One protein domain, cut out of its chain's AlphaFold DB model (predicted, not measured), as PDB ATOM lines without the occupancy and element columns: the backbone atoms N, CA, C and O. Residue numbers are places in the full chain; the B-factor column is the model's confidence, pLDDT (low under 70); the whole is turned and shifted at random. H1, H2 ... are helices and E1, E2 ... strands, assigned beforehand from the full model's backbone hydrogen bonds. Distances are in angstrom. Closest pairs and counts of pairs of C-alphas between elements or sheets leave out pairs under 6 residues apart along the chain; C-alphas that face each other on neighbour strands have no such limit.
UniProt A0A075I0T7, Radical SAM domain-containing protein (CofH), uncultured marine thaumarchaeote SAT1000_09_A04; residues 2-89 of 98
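This is residues 2 to 89 of the 98 residues of the protein "Radical SAM domain-containing protein (CofH)" of uncultured marine thaumarchaeote SAT1000_09_A04 (UniProt A0A075I0T7). Little regular structure: a loose, loop-rich body has H3, H1 and the small hairpin E1-E2 at one end and the short helices H2, H4 and H5 at the other. Long unnamed stretches, residues 8 to 21 and 63 to 76, run between the ends. The 88 printed residues, 35 in named elements, run H1 H2 H3 E1 E2 H4 H5, mostly helix, the sheet antiparallel; radius of gyration of the C-alphas 15.0 A, spans 43 by 30 by 26 A.

E1 is residues 51 to 53, E2 59 to 62. H3, residues 36 to 45, is 14.2 A long from C-alpha 36 at (124.410, 108.005, 197.915). H1 is residues 2 to 7, 8.9 A; H2 22 to 25; H4 77 to 80; H5 83 to 86, ending at C-alpha 86 (131.355, 99.373, 219.052).

E1 and E2 form an antiparallel hairpin at 165 degrees; N 52 and O 61 are within hydrogen-bond range, 2.8 A. H1 and H3 touch, the C-alphas of Gln 3 and Leu 42 closest at 6.4 A, a steep tilt of 39 degrees, the same way. H2 and H5 are close but not clearly touching, the closest C-alphas, Thr 24 and Tyr 83, 7.9 A apart. H4 touches no helix. H1 and H3 have every O i to N i+4 pair within range; H2, H4 and H5 are too short for one.

The C-alphas of Gly 47 and Ile 89 are farthest apart, 44.5 A. The printed part has no cut. Links H1 to H2 and E2 to H4 are long. Residue 31 is under pLDDT 70.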
ATOM      1  N   SER A   2     137.039 103.842 190.908       84.38
ATOM      2  CA  SER A   2     135.653 103.472 190.556       84.38
ATOM      3  C   SER A   2     135.178 104.013 189.200       84.38
ATOM      4  O   SER A   2     134.675 103.254 188.385       84.38
ATOM      5  N   GLN A   3     135.425 105.291 188.901       89.56
ATOM      6  CA  GLN A   3     135.069 105.902 187.610       89.56
ATOM      7  C   GLN A   3     135.771 105.247 186.407       89.56
ATOM      8  O   GLN A   3     135.162 105.067 185.358       89.56
ATOM      9  N   GLN A   4     137.035 104.843 186.559       93.44
ATOM     10  CA  GLN A   4     137.769 104.143 185.501       93.44
ATOM     11  C   GLN A   4     137.160 102.763 185.247       93.44
ATOM     12  O   GLN A   4     136.954 102.391 184.099       93.44
ATOM     13  N   LEU A   5     136.795 102.037 186.309       93.69
ATOM     14  CA  LEU A   5     136.165 100.723 186.187       93.69
ATOM     15  C   LEU A   5     134.804 100.797 185.487       93.69
ATOM     16  O   LEU A   5     134.506  99.929 184.668       93.69
ATOM     17  N   LEU A   6     134.016 101.851 185.736       91.94
ATOM     18  CA  LEU A   6     132.770 102.084 184.996       91.94
ATOM     19  C   LEU A   6     133.027 102.208 183.489       91.94
ATOM     20  O   LEU A   6     132.294 101.632 182.686       91.94
ATOM     21  N   ASN A   7     134.103 102.896 183.100       92.62
ATOM     22  CA  ASN A   7     134.515 103.014 181.699       92.62
ATOM     23  C   ASN A   7     135.109 101.716 181.124       92.62
ATOM     24  O   ASN A   7     135.161 101.563 179.907       92.62
ATOM     25  N   CYS A   8     135.498 100.761 181.970       94.81
ATOM     26  CA  CYS A   8     136.053  99.464 181.577       94.81
ATOM     27  C   CYS A   8     135.036  98.308 181.653       94.81
ATOM     28  O   CYS A   8     135.432  97.148 181.720       94.81
ATOM     29  N   GLY A   9     133.733  98.606 181.644       92.00
ATOM     30  CA  GLY A   9     132.666  97.601 181.562       92.00
ATOM     31  C   GLY A   9     131.934  97.323 182.873       92.00
ATOM     32  O   GLY A   9     130.882  96.686 182.841       92.00
ATOM     33  N   ALA A  10     132.404  97.847 184.011       94.88
ATOM     34  CA  ALA A  10     131.600  97.818 185.226       94.88
ATOM     35  C   ALA A  10     130.340  98.687 185.051       94.88
ATOM     36  O   ALA A  10     130.349  99.731 184.386       94.88
ATOM     37  N   ASN A  11     129.239  98.258 185.657       93.00
ATOM     38  CA  ASN A  11     127.941  98.926 185.562       93.00
ATOM     39  C   ASN A  11     127.257  99.111 186.923       93.00
ATOM     40  O   ASN A  11     126.125  99.583 186.964       93.00
ATOM     41  N   ASP A  12     127.929  98.753 188.016       92.50
ATOM     42  CA  ASP A  12     127.314  98.643 189.331       92.50
ATOM     43  C   ASP A  12     128.255  99.127 190.438       92.50
ATOM     44  O   ASP A  12     129.476  98.981 190.355       92.50
ATOM     45  N   PHE A  13     127.663  99.692 191.487       91.12
ATOM     46  CA  PHE A  13     128.340 100.040 192.730       91.12
ATOM     47  C   PHE A  13     127.825  99.131 193.842       91.12
ATOM     48  O   PHE A  13     126.624  98.905 193.963       91.12
ATOM     49  N   GLY A  14     128.721  98.687 194.724       85.94
ATOM     50  CA  GLY A  14     128.358  97.871 195.891       85.94
ATOM     51  C   GLY A  14     127.528  98.597 196.963       85.94
ATOM     52  O   GLY A  14     127.159  97.978 197.955       85.94
ATOM     53  N   GLY A  15     127.229  99.888 196.781       86.62
ATOM     54  CA  GLY A  15     126.474 100.715 197.724       86.62
ATOM     55  C   GLY A  15     127.334 101.369 198.810       86.62
ATOM     56  O   GLY A  15     128.547 101.533 198.659       86.62
ATOM     57  N   THR A  16     126.679 101.782 199.895       85.44
ATOM     58  CA  THR A  16     127.298 102.445 201.049       85.44
ATOM     59  C   THR A  16     127.494 101.438 202.175       85.44
ATOM     60  O   THR A  16     126.522 100.891 202.692       85.44
ATOM     61  N   LEU A  17     128.740 101.218 202.590       84.69
ATOM     62  CA  LEU A  17     129.045 100.409 203.769       84.69
ATOM     63  C   LEU A  17     129.176 101.306 205.003       84.69
ATOM     64  O   LEU A  17     129.905 102.297 204.986       84.69
ATOM     65  N   ILE A  18     128.474 100.943 206.074       83.38
ATOM     66  CA  ILE A  18     128.491 101.632 207.371       83.38
ATOM     67  C   ILE A  18     129.122 100.684 208.384       83.38
ATOM     68  O   ILE A  18     128.721  99.523 208.449       83.38
ATOM     69  N   ASN A  19     130.073 101.171 209.186       75.56
ATOM     70  CA  ASN A  19     130.754 100.366 210.208       75.56
ATOM     71  C   ASN A  19     131.324  99.048 209.664       75.56
ATOM     72  O   ASN A  19     131.222  98.001 210.306       75.56
ATOM     73  N   GLU A  20     131.915  99.093 208.469       78.44
ATOM     74  CA  GLU A  20     132.583  97.933 207.890       78.44
ATOM     75  C   GLU A  20     133.736  97.534 208.824       78.44
ATOM     76  O   GLU A  20     134.695  98.280 209.008       78.44
ATOM     77  N   SER A  21     133.589  96.400 209.507       76.38
ATOM     78  CA  SER A  21     134.483  95.983 210.589       76.38
ATOM     79  C   SER A  21     135.617  95.084 210.115       76.38
ATOM     80  O   SER A  21     136.686  95.091 210.720       76.38
ATOM     81  N   ILE A  22     135.399  94.316 209.048       78.94
ATOM     82  CA  ILE A  22     136.329  93.285 208.581       78.94
ATOM     83  C   ILE A  22     137.520  93.933 207.877       78.94
ATOM     84  O   ILE A  22     138.662  93.728 208.284       78.94
ATOM     85  N   SER A  23     137.266  94.750 206.857       80.69
ATOM     86  CA  SER A  23     138.303  95.465 206.110       80.69
ATOM     87  C   SER A  23     139.012  96.487 206.995       80.69
ATOM     88  O   SER A  23     140.229  96.637 206.901       80.69
ATOM     89  N   THR A  24     138.285  97.140 207.907       80.38
ATOM     90  CA  THR A  24     138.888  98.046 208.902       80.38
ATOM     91  C   THR A  24     139.822  97.308 209.860       80.38
ATOM     92  O   THR A  24     140.947  97.754 210.075       80.38
ATOM     93  N   ALA A  25     139.411  96.153 210.398       80.62
ATOM     94  CA  ALA A  25     140.277  95.327 211.246       80.62
ATOM     95  C   ALA A  25     141.486  94.764 210.478       80.62
ATOM     96  O   ALA A  25     142.550  94.581 211.064       80.62
ATOM     97  N   ALA A  26     141.349  94.544 209.168       84.19
ATOM     98  CA  ALA A  26     142.441  94.161 208.275       84.19
ATOM     99  C   ALA A  26     143.368  95.334 207.876       84.19
ATOM    100  O   ALA A  26     144.332  95.119 207.143       84.19
ATOM    101  N   GLY A  27     143.109  96.559 208.355       82.50
ATOM    102  CA  GLY A  27     143.969  97.731 208.153       82.50
ATOM    103  C   GLY A  27     143.593  98.635 206.975       82.50
ATOM    104  O   GLY A  27     144.375  99.518 206.618       82.50
ATOM    105  N   SER A  28     142.419  98.455 206.362       82.12
ATOM    106  CA  SER A  28     141.946  99.357 205.306       82.12
ATOM    107  C   SER A  28     141.664 100.760 205.853       82.12
ATOM    108  O   SER A  28     140.953 100.925 206.843       82.12
ATOM    109  N   GLN A  29     142.168 101.783 205.159       74.69
ATOM    110  CA  GLN A  29     141.866 103.199 205.421       74.69
ATOM    111  C   GLN A  29     140.700 103.726 204.566       74.69
ATOM    112  O   GLN A  29     140.331 104.898 204.651       74.69
ATOM    113  N   HIS A  30     140.135 102.880 203.700       74.19
ATOM    114  CA  HIS A  30     139.116 103.247 202.722       74.19
ATOM    115  C   HIS A  30     137.929 102.279 202.770       74.19
ATOM    116  O   HIS A  30     138.050 101.152 203.250       74.19
ATOM    117  N   GLY A  31     136.791 102.701 202.212       68.38
ATOM    118  CA  GLY A  31     135.626 101.828 202.016       68.38
ATOM    119  C   GLY A  31     134.516 101.971 203.056       68.38
ATOM    120  O   GLY A  31     133.582 101.177 203.041       68.38
ATOM    121  N   GLN A  32     134.578 102.987 203.916       75.94
ATOM    122  CA  GLN A  32     133.455 103.362 204.773       75.94
ATOM    123  C   GLN A  32     132.738 104.598 204.230       75.94
ATOM    124  O   GLN A  32     133.374 105.496 203.680       75.94
ATOM    125  N   LEU A  33     131.419 104.633 204.423       80.94
ATOM    126  CA  LEU A  33     130.579 105.830 204.337       80.94
ATOM    127  C   LEU A  33     130.709 106.626 203.029       80.94
ATOM    128  O   LEU A  33     130.869 107.843 203.021       80.94
ATOM    129  N   LEU A  34     130.575 105.941 201.891       87.88
ATOM    130  CA  LEU A  34     130.364 106.611 200.607       87.88
ATOM    131  C   LEU A  34     128.884 106.971 200.449       87.88
ATOM    132  O   LEU A  34     128.075 106.093 200.153       87.88
ATOM    133  N   LYS A  35     128.512 108.237 200.638       89.94
ATOM    134  CA  LYS A  35     127.108 108.678 200.615       89.94
ATOM    135  C   LYS A  35     126.445 108.458 199.245       89.94
ATOM    136  O   LYS A  35     127.124 108.594 198.218       89.94
ATOM    137  N   PRO A  36     125.127 108.194 199.181       92.12
ATOM    138  CA  PRO A  36     124.410 108.005 197.915       92.12
ATOM    139  C   PRO A  36     124.638 109.130 196.895       92.12
ATOM    140  O   PRO A  36     124.945 108.854 195.733       92.12
ATOM    141  N   LYS A  37     124.610 110.398 197.320       92.94
ATOM    142  CA  LYS A  37     124.937 111.568 196.487       92.94
ATOM    143  C   LYS A  37     126.328 111.505 195.875       92.94
ATOM    144  O   LYS A  37     126.513 111.906 194.727       92.94
ATOM    145  N   GLN A  38     127.312 110.979 196.602       92.12
ATOM    146  CA  GLN A  38     128.664 110.804 196.072       92.12
ATOM    147  C   GLN A  38     128.689 109.718 194.994       92.12
ATOM    148  O   GLN A  38     129.289 109.936 193.946       92.12
ATOM    149  N   ILE A  39     127.988 108.594 195.190       93.88
ATOM    150  CA  ILE A  39     127.855 107.545 194.164       93.88
ATOM    151  C   ILE A  39     127.201 108.119 192.903       93.88
ATOM    152  O   ILE A  39     127.747 107.989 191.807       93.88
ATOM    153  N   ARG A  40     126.065 108.813 193.054       94.81
ATOM    154  CA  ARG A  40     125.355 109.435 191.927       94.81
ATOM    155  C   ARG A  40     126.228 110.450 191.197       94.81
ATOM    156  O   ARG A  40     126.270 110.439 189.970       94.81
ATOM    157  N   ARG A  41     126.969 111.286 191.929       94.62
ATOM    158  CA  ARG A  41     127.945 112.214 191.347       94.62
ATOM    159  C   ARG A  41     129.013 111.476 190.537       94.62
ATOM    160  O   ARG A  41     129.201 111.809 189.376       94.62
ATOM    161  N   LEU A  42     129.652 110.448 191.099       94.44
ATOM    162  CA  LEU A  42     130.703 109.684 190.410       94.44
ATOM    163  C   LEU A  42     130.206 109.039 189.109       94.44
ATOM    164  O   LEU A  42     130.950 108.996 188.130       94.44
ATOM    165  N   VAL A  43     128.964 108.546 189.098       95.50
ATOM    166  CA  VAL A  43     128.318 107.990 187.898       95.50
ATOM    167  C   VAL A  43     128.053 109.078 186.851       95.50
ATOM    168  O   VAL A  43     128.332 108.866 185.672       95.50
ATOM    169  N   ARG A  44     127.562 110.256 187.257       95.25
ATOM    170  CA  ARG A  44     127.336 111.378 186.327       95.25
ATOM    171  C   ARG A  44     128.630 111.946 185.761       95.25
ATOM    172  O   ARG A  44     128.679 112.253 184.576       95.25
ATOM    173  N   ASP A  45     129.681 112.014 186.569       95.19
ATOM    174  CA  ASP A  45     130.999 112.503 186.157       95.19
ATOM    175  C   ASP A  45     131.616 111.645 185.028       95.19
ATOM    176  O   ASP A  45     132.486 112.122 184.303       95.19
ATOM    177  N   VAL A  46     131.158 110.397 184.838       95.19
ATOM    178  CA  VAL A  46     131.538 109.539 183.694       95.19
ATOM    179  C   VAL A  46     130.499 109.519 182.563       95.19
ATOM    180  O   VAL A  46     130.544 108.652 181.693       95.19
ATOM    181  N   GLY A  47     129.544 110.453 182.563       94.56
ATOM    182  CA  GLY A  47     128.535 110.600 181.512       94.56
ATOM    183  C   GLY A  47     127.425 109.545 181.534       94.56
ATOM    184  O   GLY A  47     126.797 109.301 180.507       94.56
ATOM    185  N   ARG A  48     127.183 108.892 182.679       95.12
ATOM    186  CA  ARG A  48     126.123 107.883 182.842       95.12
ATOM    187  C   ARG A  48     124.994 108.377 183.745       95.12
ATOM    188  O   ARG A  48     125.173 109.286 184.551       95.12
ATOM    189  N   ILE A  49     123.833 107.731 183.631       96.19
ATOM    190  CA  ILE A  49     122.658 108.003 184.469       96.19
ATOM    191  C   ILE A  49     122.683 107.050 185.675       96.19
ATOM    192  O   ILE A  49     122.657 105.832 185.475       96.19
ATOM    193  N   PRO A  50     122.734 107.554 186.922       96.19
ATOM    194  CA  PRO A  50     122.631 106.711 188.106       96.19
ATOM    195  C   PRO A  50     121.247 106.069 188.208       96.19
ATOM    196  O   PRO A  50     120.232 106.703 187.904       96.19
ATOM    197  N   ALA A  51     121.198 104.834 188.697       95.69
ATOM    198  CA  ALA A  51     119.957 104.122 188.959       95.69
ATOM    199  C   ALA A  51     120.070 103.277 190.230       95.69
ATOM    200  O   ALA A  51     121.124 102.719 190.530       95.69
ATOM    201  N   GLU A  52     118.968 103.185 190.964       94.94
ATOM    202  CA  GLU A  52     118.804 102.287 192.098       94.94
ATOM    203  C   GLU A  52     118.152 100.994 191.616       94.94
ATOM    204  O   GLU A  52     117.208 101.007 190.819       94.94
ATOM    205  N   ARG A  53     118.660  99.868 192.108       95.69
ATOM    206  CA  ARG A  53     118.209  98.533 191.728       95.69
ATOM    207  C   ARG A  53     117.917  97.690 192.957       95.69
ATOM    208  O   ARG A  53     118.495  97.899 194.018       95.69
ATOM    209  N   ASN A  54     117.088  96.672 192.778       95.44
ATOM    210  CA  ASN A  54     116.945  95.618 193.774       95.44
ATOM    211  C   ASN A  54     118.021  94.520 193.614       95.44
ATOM    212  O   ASN A  54     118.891  94.568 192.737       95.44
ATOM    213  N   THR A  55     117.934  93.488 194.454       94.25
ATOM    214  CA  THR A  55     118.850  92.332 194.463       94.25
ATOM    215  C   THR A  55     118.803  91.488 193.187       94.25
ATOM    216  O   THR A  55     119.763  90.790 192.883       94.25
ATOM    217  N   THR A  56     117.723  91.582 192.405       96.38
ATOM    218  CA  THR A  56     117.556  90.918 191.097       96.38
ATOM    219  C   THR A  56     117.879  91.837 189.915       96.38
ATOM    220  O   THR A  56     117.498  91.544 188.787       96.38
ATOM    221  N   TYR A  57     118.552  92.966 190.169       93.94
ATOM    222  CA  TYR A  57     118.946  93.971 189.173       93.94
ATOM    223  C   TYR A  57     117.791  94.679 188.452       93.94
ATOM    224  O   TYR A  57     118.015  95.381 187.467       93.94
ATOM    225  N   LYS A  58     116.554  94.574 188.953       97.44
ATOM    226  CA  LYS A  58     115.458  95.401 188.436       97.44
ATOM    227  C   LYS A  58     115.656  96.837 188.897       97.44
ATOM    228  O   LYS A  58     115.844  97.072 190.093       97.44
ATOM    229  N   ILE A  59     115.588  97.767 187.949       96.94
ATOM    230  CA  ILE A  59     115.634  99.205 188.211       96.94
ATOM    231  C   ILE A  59     114.388  99.582 189.015       96.94
ATOM    232  O   ILE A  59     113.266  99.351 188.569       96.94
ATOM    233  N   LEU A  60     114.601 100.141 190.202       95.25
ATOM    234  CA  LEU A  60     113.550 100.702 191.050       95.25
ATOM    235  C   LEU A  60     113.318 102.173 190.707       95.25
ATOM    236  O   LEU A  60     112.180 102.634 190.670       95.25
ATOM    237  N   ARG A  61     114.409 102.901 190.446       94.44
ATOM    238  CA  ARG A  61     114.403 104.343 190.205       94.44
ATOM    239  C   ARG A  61     115.627 104.768 189.398       94.44
ATOM    240  O   ARG A  61     116.725 104.262 189.622       94.44
ATOM    241  N   THR A  62     115.455 105.731 188.499       96.12
ATOM    242  CA  THR A  62     116.544 106.423 187.793       96.12
ATOM    243  C   THR A  62     116.710 107.844 188.331       96.12
ATOM    244  O   THR A  62     115.763 108.453 188.829       96.12
ATOM    245  N   PHE A  63     117.929 108.377 188.259       94.56
ATOM    246  CA  PHE A  63     118.280 109.700 188.779       94.56
ATOM    247  C   PHE A  63     118.807 110.597 187.655       94.56
ATOM    248  O   PHE A  63     119.968 111.014 187.680       94.56
ATOM    249  N   GLU A  64     117.969 110.893 186.658       93.19
ATOM    250  CA  GLU A  64     118.348 111.805 185.566       93.19
ATOM    251  C   GLU A  64     118.783 113.171 186.104       93.19
ATOM    252  O   GLU A  64     119.865 113.656 185.779       93.19
ATOM    253  N   ASN A  65     118.002 113.714 187.038       92.56
ATOM    254  CA  ASN A  65     118.345 114.904 187.809       92.56
ATOM    255  C   ASN A  65     118.739 114.523 189.239       92.56
ATOM    256  O   ASN A  65     118.352 113.466 189.749       92.56
ATOM    257  N   GLU A  66     119.532 115.373 189.890       90.00
ATOM    258  CA  GLU A  66     119.872 115.172 191.297       90.00
ATOM    259  C   GLU A  66     118.668 115.533 192.182       90.00
ATOM    260  O   GLU A  66     118.117 116.622 192.019       90.00
ATOM    261  N   PRO A  67     118.222 114.638 193.083       88.69
ATOM    262  CA  PRO A  67     117.141 114.952 194.007       88.69
ATOM    263  C   PRO A  67     117.573 116.048 194.987       88.69
ATOM    264  O   PRO A  67     118.736 116.116 195.386       88.69
ATOM    265  N   ASN A  68     116.624 116.901 195.373       78.44
ATOM    266  CA  ASN A  68     116.897 118.036 196.255       78.44
ATOM    267  C   ASN A  68     117.151 117.617 197.707       78.44
ATOM    268  O   ASN A  68     117.911 118.298 198.390       78.44
ATOM    269  N   ASP A  69     116.536 116.523 198.167       73.56
ATOM    270  CA  ASP A  69     116.646 116.090 199.556       73.56
ATOM    271  C   ASP A  69     116.468 114.572 199.675       73.56
ATOM    272  O   ASP A  69     115.463 114.012 199.239       73.56
ATOM    273  N   GLU A  70     117.475 113.908 200.229       82.81
ATOM    274  CA  GLU A  70     117.489 112.475 200.517       82.81
ATOM    275  C   GLU A  70     118.024 112.318 201.936       82.81
ATOM    276  O   GLU A  70     119.147 112.743 202.226       82.81
ATOM    277  N   ASP A  71     117.246 111.682 202.812       83.81
ATOM    278  CA  ASP A  71     117.574 111.560 204.236       83.81
ATOM    279  C   ASP A  71     118.995 111.029 204.454       83.81
ATOM    280  O   ASP A  71     119.736 111.543 205.291       83.81
ATOM    281  N   LEU A  72     119.399 110.037 203.650       84.25
ATOM    282  CA  LEU A  72     120.702 109.375 203.732       84.25
ATOM    283  C   LEU A  72     121.886 110.272 203.351       84.25
ATOM    284  O   LEU A  72     123.004 110.018 203.798       84.25
ATOM    285  N   ASP A  73     121.673 111.317 202.555       87.44
ATOM    286  CA  ASP A  73     122.750 112.226 202.157       87.44
ATOM    287  C   ASP A  73     123.118 113.204 203.281       87.44
ATOM    288  O   ASP A  73     124.286 113.588 203.431       87.44
ATOM    289  N   ASN A  74     122.140 113.539 204.120       85.88
ATOM    290  CA  ASN A  74     122.286 114.499 205.209       85.88
ATOM    291  C   ASN A  74     122.593 113.848 206.565       85.88
ATOM    292  O   ASN A  74     122.783 114.564 207.546       85.88
ATOM    293  N   VAL A  75     122.669 112.514 206.645       84.94
ATOM    294  CA  VAL A  75     123.007 111.846 207.906       84.94
ATOM    295  C   VAL A  75     124.403 112.262 208.368       84.94
ATOM    296  O   VAL A  75     125.358 112.282 207.584       84.94
ATOM    297  N   ASP A  76     124.494 112.599 209.654       83.88
ATOM    298  CA  ASP A  76     125.760 112.767 210.353       83.88
ATOM    299  C   ASP A  76     126.381 111.393 210.619       83.88
ATOM    300  O   ASP A  76     125.810 110.549 211.314       83.88
ATOM    301  N   ASP A  77     127.572 111.199 210.069       77.81
ATOM    302  CA  ASP A  77     128.362 109.979 210.167       77.81
ATOM    303  C   ASP A  77     128.664 109.609 211.630       77.81
ATOM    304  O   ASP A  77     128.742 108.424 211.970       77.81
ATOM    305  N   SER A  78     128.742 110.604 212.523       77.06
ATOM    306  CA  SER A  78     128.966 110.396 213.959       77.06
ATOM    307  C   SER A  78     127.867 109.549 214.618       77.06
ATOM    308  O   SER A  78     128.129 108.824 215.582       77.06
ATOM    309  N   LYS A  79     126.648 109.560 214.055       79.75
ATOM    310  CA  LYS A  79     125.492 108.797 214.547       79.75
ATOM    311  C   LYS A  79     125.723 107.289 214.508       79.75
ATOM    312  O   LYS A  79     125.134 106.559 215.306       79.75
ATOM    313  N   PHE A  80     126.552 106.813 213.582       77.69
ATOM    314  CA  PHE A  80     126.821 105.387 213.425       77.69
ATOM    315  C   PHE A  80     127.906 104.877 214.385       77.69
ATOM    316  O   PHE A  80     128.033 103.664 214.559       77.69
ATOM    317  N   GLY A  81     128.624 105.779 215.064       74.94
ATOM    318  CA  GLY A  81     129.758 105.450 215.923       74.94
ATOM    319  C   GLY A  81     130.990 105.017 215.126       74.94
ATOM    320  O   GLY A  81     131.028 105.116 213.902       74.94
ATOM    321  N   SER A  82     132.015 104.535 215.828       75.88
ATOM    322  CA  SER A  82     133.183 103.915 215.202       75.88
ATOM    323  C   SER A  82     133.248 102.425 215.522       75.88
ATOM    324  O   SER A  82     132.807 101.982 216.587       75.88
ATOM    325  N   TYR A  83     133.869 101.642 214.635       76.31
ATOM    326  CA  TYR A  83     134.171 100.232 214.901       76.31
ATOM    327  C   TYR A  83     134.864 100.036 216.263       76.31
ATOM    328  O   TYR A  83     134.472  99.166 217.041       76.31
ATOM    329  N   PHE A  84     135.846 100.885 216.584       79.56
ATOM    330  CA  PHE A  84     136.598 100.810 217.839       79.56
ATOM    331  C   PHE A  84     135.751 101.105 219.076       79.56
ATOM    332  O   PHE A  84     136.039 100.572 220.148       79.56
ATOM    333  N   ASP A  85     134.719 101.934 218.943       81.69
ATOM    334  CA  ASP A  85     133.780 102.197 220.029       81.69
ATOM    335  C   ASP A  85     132.806 101.031 220.181       81.69
ATOM    336  O   ASP A  85     132.601 100.554 221.298       81.69
ATOM    337  N   LEU A  86     132.290 100.499 219.067       79.75
ATOM    338  CA  LEU A  86     131.355  99.373 219.052       79.75
ATOM    339  C   LEU A  86     131.932  98.121 219.727       79.75
ATOM    340  O   LEU A  86     131.245  97.502 220.539       79.75
ATOM    341  N   ILE A  87     133.202  97.775 219.482       81.25
ATOM    342  CA  ILE A  87     133.835  96.598 220.115       81.25
ATOM    343  C   ILE A  87     134.092  96.768 221.623       81.25
ATOM    344  O   ILE A  87     134.297  95.783 222.336       81.25
ATOM    345  N   LYS A  88     134.081  98.005 222.138       86.50
ATOM    346  CA  LYS A  88     134.234  98.296 223.574       86.50
ATOM    347  C   LYS A  88     132.901  98.251 224.323       86.50
ATOM    348  O   LYS A  88     132.905  98.204 225.557       86.50
ATOM    349  N   ILE A  89     131.766  98.242 223.616       86.06
ATOM    350  CA  ILE A  89     130.434  98.213 224.224       86.06
ATOM    351  C   ILE A  89     130.243  96.898 224.986       86.06
ATOM    352  O   ILE A  89     130.188  95.813 224.413       86.06
TER     353      ILE A  89